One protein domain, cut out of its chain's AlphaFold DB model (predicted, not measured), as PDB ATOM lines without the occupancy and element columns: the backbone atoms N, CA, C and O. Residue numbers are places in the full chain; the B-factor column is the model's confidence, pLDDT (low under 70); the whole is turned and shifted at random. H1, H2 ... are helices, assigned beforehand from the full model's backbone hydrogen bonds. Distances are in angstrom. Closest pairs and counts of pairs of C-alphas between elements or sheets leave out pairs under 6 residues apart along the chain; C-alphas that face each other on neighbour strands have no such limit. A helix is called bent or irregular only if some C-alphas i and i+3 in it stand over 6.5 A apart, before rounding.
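What this domain is: This is residues 10 to 78 of the 88 residues of the protein "COX assembly mitochondrial protein" of Phycomyces blakesleeanus (strain ATCC 8743b / DSM 1359 / FGSC 10004 / NBRC 33097 / NRRL 1555) (UniProt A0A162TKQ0). One very long helix, H3, makes the length of a rod, and a shorter helix, H1, folds back beside its first part, with the little H2 at the turn between them. Residues 51 to 78, mostly H3, stick out alone. The printed part has 69 residues with three named helices, H1, H2, H3 in chain order, and no named strand; the class is all helix. It is extended, with a radius of gyration of the C-alphas of 21.1 A and spans of 69 by 20 by 14 A.

Where its parts are: H3, residues 37 to 77, runs 57.6 A from C-alpha 37 at (155.356, 121.126, 93.941) to C-alpha 77 at (102.621, 108.530, 113.403). H1, residues 11 to 26, runs 22.9 A from C-alpha 11 at (139.377, 109.676, 85.739), with a kink of 29 degrees near residue 18; it is irregular, C-alphas 12 and 15 being 7.9 A apart. H2 is residues 30 to 33.

How they stand to each other: H3 touches H1 with residues 39 to 47 alone; the closest C-alphas, of Ala 39 and Leu 20, are 5.0 A apart. They run opposite ways at a shallow tilt of 32 degrees. H1 and H2 touch only at the corner, the closest C-alphas, of His 24 and Arg 31, being 5.8 A apart. H2 and H3 are only just apart, at 8.2 A between closest C-alphas. In H3 every O i to N i+4 pair is within hydrogen-bond range, in H1 10 of 12; H2 is too short for such a pair.

The domain as a whole: The C-alphas of Asn 27 and Glu 78, the two farthest apart, are 68.8 A apart. The printed part has no cut, and both links are tight. Residue 78 alone has pLDDT under 70.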
ATOM      1  N   HIS A  10     139.684 108.662  89.838       81.81
ATOM      2  CA  HIS A  10     139.963 110.058  89.520       81.81
ATOM      3  C   HIS A  10     140.170 110.233  88.015       81.81
ATOM      4  O   HIS A  10     141.138 110.859  87.587       81.81
ATOM      5  N   GLU A  11     139.276 109.655  87.205       80.25
ATOM      6  CA  GLU A  11     139.377 109.676  85.739       80.25
ATOM      7  C   GLU A  11     139.509 111.111  85.201       80.25
ATOM      8  O   GLU A  11     140.351 111.379  84.347       80.25
ATOM      9  N   GLY A  12     138.774 112.069  85.780       84.38
ATOM     10  CA  GLY A  12     138.845 113.489  85.410       84.38
ATOM     11  C   GLY A  12     140.140 114.208  85.817       84.38
ATOM     12  O   GLY A  12     140.420 115.289  85.308       84.38
ATOM     13  N   CYS A  13     140.946 113.619  86.704       89.94
ATOM     14  CA  CYS A  13     142.231 114.169  87.144       89.94
ATOM     15  C   CYS A  13     143.434 113.370  86.629       89.94
ATOM     16  O   CYS A  13     144.560 113.640  87.054       89.94
ATOM     17  N   TYR A  14     143.219 112.406  85.726       88.94
ATOM     18  CA  TYR A  14     144.254 111.490  85.248       88.94
ATOM     19  C   TYR A  14     145.488 112.220  84.701       88.94
ATOM     20  O   TYR A  14     146.604 111.928  85.121       88.94
ATOM     21  N   GLU A  15     145.297 113.234  83.856       88.81
ATOM     22  CA  GLU A  15     146.401 114.000  83.258       88.81
ATOM     23  C   GLU A  15     147.251 114.733  84.310       88.81
ATOM     24  O   GLU A  15     148.479 114.756  84.240       88.81
ATOM     25  N   ALA A  16     146.609 115.312  85.333       90.12
ATOM     26  CA  ALA A  16     147.320 115.994  86.412       90.12
ATOM     27  C   ALA A  16     148.131 115.004  87.260       90.12
ATOM     28  O   ALA A  16     149.251 115.311  87.676       90.12
ATOM     29  N   ILE A  17     147.560 113.824  87.514       89.88
ATOM     30  CA  ILE A  17     148.204 112.733  88.249       89.88
ATOM     31  C   ILE A  17     149.408 112.215  87.465       89.88
ATOM     32  O   ILE A  17     150.486 112.094  88.041       89.88
ATOM     33  N   GLN A  18     149.246 111.986  86.162       90.31
ATOM     34  CA  GLN A  18     150.308 111.533  85.270       90.31
ATOM     35  C   GLN A  18     151.477 112.524  85.244       90.31
ATOM     36  O   GLN A  18     152.617 112.118  85.438       90.31
ATOM     37  N   ALA A  19     151.209 113.828  85.134       89.56
ATOM     38  CA  ALA A  19     152.258 114.849  85.164       89.56
ATOM     39  C   ALA A  19     153.036 114.884  86.498       89.56
ATOM     40  O   ALA A  19     154.234 115.184  86.533       89.56
ATOM     41  N   LEU A  20     152.367 114.602  87.622       90.38
ATOM     42  CA  LEU A  20     153.037 114.481  88.917       90.38
ATOM     43  C   LEU A  20     153.875 113.199  88.998       90.38
ATOM     44  O   LEU A  20     154.985 113.231  89.532       90.38
ATOM     45  N   ASP A  21     153.351 112.100  88.466       89.50
ATOM     46  CA  ASP A  21     154.025 110.807  88.442       89.50
ATOM     47  C   ASP A  21     155.286 110.857  87.572       89.50
ATOM     48  O   ASP A  21     156.366 110.492  88.030       89.50
ATOM     49  N   GLU A  22     155.205 111.458  86.385       90.50
ATOM     50  CA  GLU A  22     156.352 111.734  85.513       90.50
ATOM     51  C   GLU A  22     157.444 112.532  86.237       90.50
ATOM     52  O   GLU A  22     158.627 112.205  86.134       90.50
ATOM     53  N   CYS A  23     157.073 113.535  87.040       90.19
ATOM     54  CA  CYS A  23     158.040 114.308  87.823       90.19
ATOM     55  C   CYS A  23     158.734 113.470  88.909       90.19
ATOM     56  O   CYS A  23     159.937 113.637  89.154       90.19
ATOM     57  N   HIS A  24     157.994 112.567  89.559       89.81
ATOM     58  CA  HIS A  24     158.555 111.632  90.533       89.81
ATOM     59  C   HIS A  24     159.449 110.576  89.866       89.81
ATOM     60  O   HIS A  24     160.496 110.239  90.421       89.81
ATOM     61  N   HIS A  25     159.065 110.089  88.684       89.62
ATOM     62  CA  HIS A  25     159.811 109.101  87.907       89.62
ATOM     63  C   HIS A  25     161.072 109.675  87.254       89.62
ATOM     64  O   HIS A  25     162.063 108.959  87.125       89.62
ATOM     65  N   ALA A  26     161.071 110.962  86.891       88.62
ATOM     66  CA  ALA A  26     162.230 111.629  86.305       88.62
ATOM     67  C   ALA A  26     163.436 111.650  87.259       88.62
ATOM     68  O   ALA A  26     164.571 111.444  86.834       88.62
ATOM     69  N   ASN A  27     163.202 111.891  88.551       86.56
ATOM     70  CA  ASN A  27     164.206 111.707  89.594       86.56
ATOM     71  C   ASN A  27     163.512 111.558  90.949       86.56
ATOM     72  O   ASN A  27     162.881 112.496  91.438       86.56
ATOM     73  N   SER A  28     163.701 110.411  91.603       81.19
ATOM     74  CA  SER A  28     163.115 110.117  92.913       81.19
ATOM     75  C   SER A  28     163.438 111.175  93.976       81.19
ATOM     76  O   SER A  28     162.632 111.388  94.885       81.19
ATOM     77  N   PHE A  29     164.568 111.890  93.861       86.81
ATOM     78  CA  PHE A  29     164.908 113.001  94.760       86.81
ATOM     79  C   PHE A  29     163.951 114.192  94.639       86.81
ATOM     80  O   PHE A  29     163.682 114.841  95.652       86.81
ATOM     81  N   ASN A  30     163.375 114.447  93.460       83.25
ATOM     82  CA  ASN A  30     162.495 115.592  93.200       83.25
ATOM     83  C   ASN A  30     161.283 115.633  94.140       83.25
ATOM     84  O   ASN A  30     160.822 116.715  94.519       83.25
ATOM     85  N   ARG A  31     160.799 114.457  94.560       80.56
ATOM     86  CA  ARG A  31     159.721 114.313  95.544       80.56
ATOM     87  C   ARG A  31     160.120 114.821  96.932       80.56
ATOM     88  O   ARG A  31     159.275 115.368  97.638       80.56
ATOM     89  N   PHE A  32     161.373 114.624  97.335       83.44
ATOM     90  CA  PHE A  32     161.853 114.951  98.681       83.44
ATOM     91  C   PHE A  32     162.254 116.419  98.822       83.44
ATOM     92  O   PHE A  32     162.014 117.010  99.869       83.44
ATOM     93  N   ILE A  33     162.809 117.021  97.767       87.25
ATOM     94  CA  ILE A  33     163.257 118.425  97.781       87.25
ATOM     95  C   ILE A  33     162.199 119.421  97.279       87.25
ATOM     96  O   ILE A  33     162.445 120.622  97.253       87.25
ATOM     97  N   GLY A  34     161.006 118.944  96.906       85.00
ATOM     98  CA  GLY A  34     159.874 119.804  96.539       85.00
ATOM     99  C   GLY A  34     159.905 120.347  95.108       85.00
ATOM    100  O   GLY A  34     159.158 121.271  94.793       85.00
ATOM    101  N   LEU A  35     160.713 119.768  94.216       87.56
ATOM    102  CA  LEU A  35     160.762 120.165  92.801       87.56
ATOM    103  C   LEU A  35     159.448 119.867  92.059       87.56
ATOM    104  O   LEU A  35     159.095 120.572  91.122       87.56
ATOM    105  N   CYS A  36     158.676 118.877  92.516       90.38
ATOM    106  CA  CYS A  36     157.382 118.523  91.924       90.38
ATOM    107  C   CYS A  36     156.186 119.311  92.496       90.38
ATOM    108  O   CYS A  36     155.032 118.931  92.285       90.38
ATOM    109  N   ASN A  37     156.421 120.400  93.240       90.00
ATOM    110  CA  ASN A  37     155.356 121.126  93.941       90.00
ATOM    111  C   ASN A  37     154.303 121.737  93.007       90.00
ATOM    112  O   ASN A  37     153.129 121.789  93.370       90.00
ATOM    113  N   ASP A  38     154.680 122.172  91.808       90.44
ATOM    114  CA  ASP A  38     153.718 122.772  90.881       90.44
ATOM    115  C   ASP A  38     152.820 121.725  90.218       90.44
ATOM    116  O   ASP A  38     151.610 121.933  90.124       90.44
ATOM    117  N   ALA A  39     153.368 120.559  89.860       90.25
ATOM    118  CA  ALA A  39     152.563 119.411  89.444       90.25
ATOM    119  C   ALA A  39     151.627 118.963  90.580       90.25
ATOM    120  O   ALA A  39     150.430 118.764  90.371       90.25
ATOM    121  N   LYS A  40     152.137 118.930  91.817       89.50
ATOM    122  CA  LYS A  40     151.335 118.609  93.000       89.50
ATOM    123  C   LYS A  40     150.168 119.582  93.197       89.50
ATOM    124  O   LYS A  40     149.057 119.132  93.462       89.50
ATOM    125  N   LYS A  41     150.382 120.893  93.047       91.75
ATOM    126  CA  LYS A  41     149.306 121.898  93.163       91.75
ATOM    127  C   LYS A  41     148.193 121.667  92.140       91.75
ATOM    128  O   LYS A  41     147.027 121.867  92.473       91.75
ATOM    129  N   LYS A  42     148.532 121.242  90.916       91.50
ATOM    130  CA  LYS A  42     147.537 120.911  89.879       91.50
ATOM    131  C   LYS A  42     146.677 119.719  90.297       91.50
ATOM    132  O   LYS A  42     145.454 119.811  90.227       91.50
ATOM    133  N   VAL A  43     147.304 118.655  90.803       91.62
ATOM    134  CA  VAL A  43     146.592 117.482  91.341       91.62
ATOM    135  C   VAL A  43     145.689 117.880  92.505       91.62
ATOM    136  O   VAL A  43     144.502 117.570  92.494       91.62
ATOM    137  N   ASP A  44     146.223 118.617  93.483       91.44
ATOM    138  CA  ASP A  44     145.463 119.035  94.665       91.44
ATOM    139  C   ASP A  44     144.247 119.899  94.280       91.44
ATOM    140  O   ASP A  44     143.174 119.751  94.867       91.44
ATOM    141  N   LYS A  45     144.387 120.779  93.276       92.19
ATOM    142  CA  LYS A  45     143.276 121.582  92.751       92.19
ATOM    143  C   LYS A  45     142.202 120.700  92.114       92.19
ATOM    144  O   LYS A  45     141.037 120.833  92.477       92.19
ATOM    145  N   CYS A  46     142.596 119.787  91.229       92.31
ATOM    146  CA  CYS A  46     141.655 118.913  90.532       92.31
ATOM    147  C   CYS A  46     140.872 118.022  91.508       92.31
ATOM    148  O   CYS A  46     139.642 118.008  91.503       92.31
ATOM    149  N   LEU A  47     141.567 117.366  92.443       90.56
ATOM    150  CA  LEU A  47     140.917 116.519  93.449       90.56
ATOM    151  C   LEU A  47     139.981 117.307  94.366       90.56
ATOM    152  O   LEU A  47     138.968 116.782  94.825       90.56
ATOM    153  N   LYS A  48     140.309 118.570  94.656       91.88
ATOM    154  CA  LYS A  48     139.440 119.437  95.452       91.88
ATOM    155  C   LYS A  48     138.141 119.753  94.714       91.88
ATOM    156  O   LYS A  48     137.087 119.760  95.346       91.88
ATOM    157  N   GLU A  49     138.206 119.997  93.411       91.94
ATOM    158  CA  GLU A  49     137.026 120.230  92.573       91.94
ATOM    159  C   GLU A  49     136.146 118.974  92.507       91.94
ATOM    160  O   GLU A  49     134.949 119.052  92.797       91.94
ATOM    161  N   GLU A  50     136.746 117.806  92.263       91.19
ATOM    162  CA  GLU A  50     136.047 116.513  92.268       91.19
ATOM    163  C   GLU A  50     135.377 116.237  93.624       91.19
ATOM    164  O   GLU A  50     134.202 115.869  93.705       91.19
ATOM    165  N   PHE A  51     136.096 116.484  94.721       91.00
ATOM    166  CA  PHE A  51     135.570 116.314  96.070       91.00
ATOM    167  C   PHE A  51     134.361 117.214  96.345       91.00
ATOM    168  O   PHE A  51     133.383 116.768  96.950       91.00
ATOM    169  N   VAL A  52     134.411 118.478  95.915       94.56
ATOM    170  CA  VAL A  52     133.297 119.421  96.085       94.56
ATOM    171  C   VAL A  52     132.080 118.971  95.276       94.56
ATOM    172  O   VAL A  52     130.975 118.954  95.827       94.56
ATOM    173  N   ALA A  53     132.273 118.545  94.025       93.06
ATOM    174  CA  ALA A  53     131.198 118.026  93.180       93.06
ATOM    175  C   ALA A  53     130.539 116.779  93.798       93.06
ATOM    176  O   ALA A  53     129.319 116.736  93.980       93.06
ATOM    177  N   ASN A  54     131.349 115.811  94.232       91.75
ATOM    178  CA  ASN A  54     130.871 114.593  94.886       91.75
ATOM    179  C   ASN A  54     130.129 114.895  96.193       91.75
ATOM    180  O   ASN A  54     129.065 114.330  96.456       91.75
ATOM    181  N   ARG A  55     130.647 115.822  97.009       94.94
ATOM    182  CA  ARG A  55     129.988 116.253  98.248       94.94
ATOM    183  C   ARG A  55     128.627 116.893  97.967       94.94
ATOM    184  O   ARG A  55     127.682 116.629  98.711       94.94
ATOM    185  N   ALA A  56     128.512 117.711  96.922       96.38
ATOM    186  CA  ALA A  56     127.243 118.322  96.535       96.38
ATOM    187  C   ALA A  56     126.212 117.261  96.109       96.38
ATOM    188  O   ALA A  56     125.087 117.265  96.617       96.38
ATOM    189  N   ALA A  57     126.612 116.301  95.270       95.69
ATOM    190  CA  ALA A  57     125.750 115.198  94.840       95.69
ATOM    191  C   ALA A  57     125.296 114.317  96.019       95.69
ATOM    192  O   ALA A  57     124.110 114.016  96.165       95.69
ATOM    193  N   GLN A  58     126.217 113.958  96.920       95.19
ATOM    194  CA  GLN A  58     125.889 113.181  98.119       95.19
ATOM    195  C   GLN A  58     124.957 113.936  99.066       95.19
ATOM    196  O   GLN A  58     124.071 113.324  99.671       95.19
ATOM    197  N   LYS A  59     125.134 115.255  99.200       97.00
ATOM    198  CA  LYS A  59     124.240 116.088 100.004       97.00
ATOM    199  C   LYS A  59     122.824 116.074  99.432       97.00
ATOM    200  O   LYS A  59     121.899 115.804 100.191       97.00
ATOM    201  N   ALA A  60     122.664 116.275  98.124       97.12
ATOM    202  CA  ALA A  60     121.356 116.223  97.470       97.12
ATOM    203  C   ALA A  60     120.663 114.863  97.681       97.12
ATOM    204  O   ALA A  60     119.530 114.816  98.158       97.12
ATOM    205  N   ALA A  61     121.377 113.758  97.445       97.19
ATOM    206  CA  ALA A  61     120.845 112.410  97.662       97.19
ATOM    207  C   ALA A  61     120.490 112.139  99.138       97.19
ATOM    208  O   ALA A  61     119.524 111.438  99.445       97.19
ATOM    209  N   THR A  62     121.273 112.678 100.075       96.19
ATOM    210  CA  THR A  62     121.007 112.547 101.516       96.19
ATOM    211  C   THR A  62     119.773 113.340 101.928       96.19
ATOM    212  O   THR A  62     118.955 112.836 102.695       96.19
ATOM    213  N   ASP A  63     119.626 114.561 101.421       97.12
ATOM    214  CA  ASP A  63     118.482 115.419 101.713       97.12
ATOM    215  C   ASP A  63     117.184 114.818 101.139       97.12
ATOM    216  O   ASP A  63     116.173 114.783 101.841       97.12
ATOM    217  N   GLU A  64     117.228 114.232  99.938       96.88
ATOM    218  CA  GLU A  64     116.107 113.481  99.353       96.88
ATOM    219  C   GLU A  64     115.715 112.276 100.221       96.88
ATOM    220  O   GLU A  64     114.547 112.117 100.592       96.88
ATOM    221  N   LYS A  65     116.695 111.451 100.616       95.44
ATOM    222  CA  LYS A  65     116.459 110.311 101.513       95.44
ATOM    223  C   LYS A  65     115.849 110.767 102.835       95.44
ATOM    224  O   LYS A  65     114.872 110.176 103.284       95.44
ATOM    225  N   ARG A  66     116.373 111.837 103.441       95.06
ATOM    226  CA  ARG A  66     115.828 112.416 104.681       95.06
ATOM    227  C   ARG A  66     114.393 112.902 104.500       95.06
ATOM    228  O   ARG A  66     113.566 112.635 105.368       95.06
ATOM    229  N   ALA A  67     114.079 113.563 103.388       96.25
ATOM    230  CA  ALA A  67     112.723 114.008 103.086       96.25
ATOM    231  C   ALA A  67     111.757 112.823 102.922       96.25
ATOM    232  O   ALA A  67     110.658 112.855 103.477       96.25
ATOM    233  N   ARG A  68     112.176 111.757 102.227       95.50
ATOM    234  CA  ARG A  68     111.393 110.518 102.096       95.50
ATOM    235  C   ARG A  68     111.154 109.858 103.449       95.50
ATOM    236  O   ARG A  68     110.014 109.532 103.760       95.50
ATOM    237  N   MET A  69     112.202 109.698 104.259       92.69
ATOM    238  CA  MET A  69     112.057 109.126 105.597       92.69
ATOM    239  C   MET A  69     111.107 109.976 106.439       92.69
ATOM    240  O   MET A  69     110.170 109.437 107.005       92.69
ATOM    241  N   LYS A  70     111.246 111.305 106.443       94.19
ATOM    242  CA  LYS A  70     110.338 112.184 107.191       94.19
ATOM    243  C   LYS A  70     108.862 111.996 106.801       94.19
ATOM    244  O   LYS A  70     108.010 112.043 107.681       94.19
ATOM    245  N   LYS A  71     108.557 111.773 105.516       94.06
ATOM    246  CA  LYS A  71     107.187 111.470 105.059       94.06
ATOM    247  C   LYS A  71     106.680 110.138 105.613       94.06
ATOM    248  O   LYS A  71     105.621 110.120 106.218       94.06
ATOM    249  N   ILE A  72     107.478 109.075 105.489       92.62
ATOM    250  CA  ILE A  72     107.130 107.739 106.003       92.62
ATOM    251  C   ILE A  72     106.894 107.784 107.518       92.62
ATOM    252  O   ILE A  72     105.922 107.233 108.011       92.62
ATOM    253  N   TRP A  73     107.763 108.469 108.267       89.69
ATOM    254  CA  TRP A  73     107.604 108.616 109.715       89.69
ATOM    255  C   TRP A  73     106.320 109.367 110.080       89.69
ATOM    256  O   TRP A  73     105.630 108.947 110.998       89.69
ATOM    257  N   LYS A  74     105.957 110.409 109.321       92.12
ATOM    258  CA  LYS A  74     104.688 111.122 109.512       92.12
ATOM    259  C   LYS A  74     103.473 110.225 109.233       92.12
ATOM    260  O   LYS A  74     102.529 110.256 110.007       92.12
ATOM    261  N   GLU A  75     103.507 109.428 108.165       87.94
ATOM    262  CA  GLU A  75     102.434 108.479 107.817       87.94
ATOM    263  C   GLU A  75     102.274 107.357 108.855       87.94
ATOM    264  O   GLU A  75     101.167 106.878 109.059       87.94
ATOM    265  N   MET A  76     103.357 106.936 109.520       78.12
ATOM    266  CA  MET A  76     103.296 105.949 110.608       78.12
ATOM    267  C   MET A  76     102.792 106.541 111.934       78.12
ATOM    268  O   MET A  76     102.228 105.810 112.743       78.12
ATOM    269  N   GLU A  77     103.043 107.829 112.182       77.38
ATOM    270  CA  GLU A  77     102.621 108.530 113.403       77.38
ATOM    271  C   GLU A  77     101.165 109.015 113.329       77.38
ATOM    272  O   GLU A  77     100.527 109.198 114.362       77.38
ATOM    273  N   GLU A  78     100.614 109.177 112.123       65.06
ATOM    274  CA  GLU A  78      99.189 109.420 111.902       65.06
ATOM    275  C   GLU A  78      98.439 108.075 112.042       65.06
ATOM    276  O   GLU A  78      98.558 107.214 111.164       65.06
TER     277      GLU A  78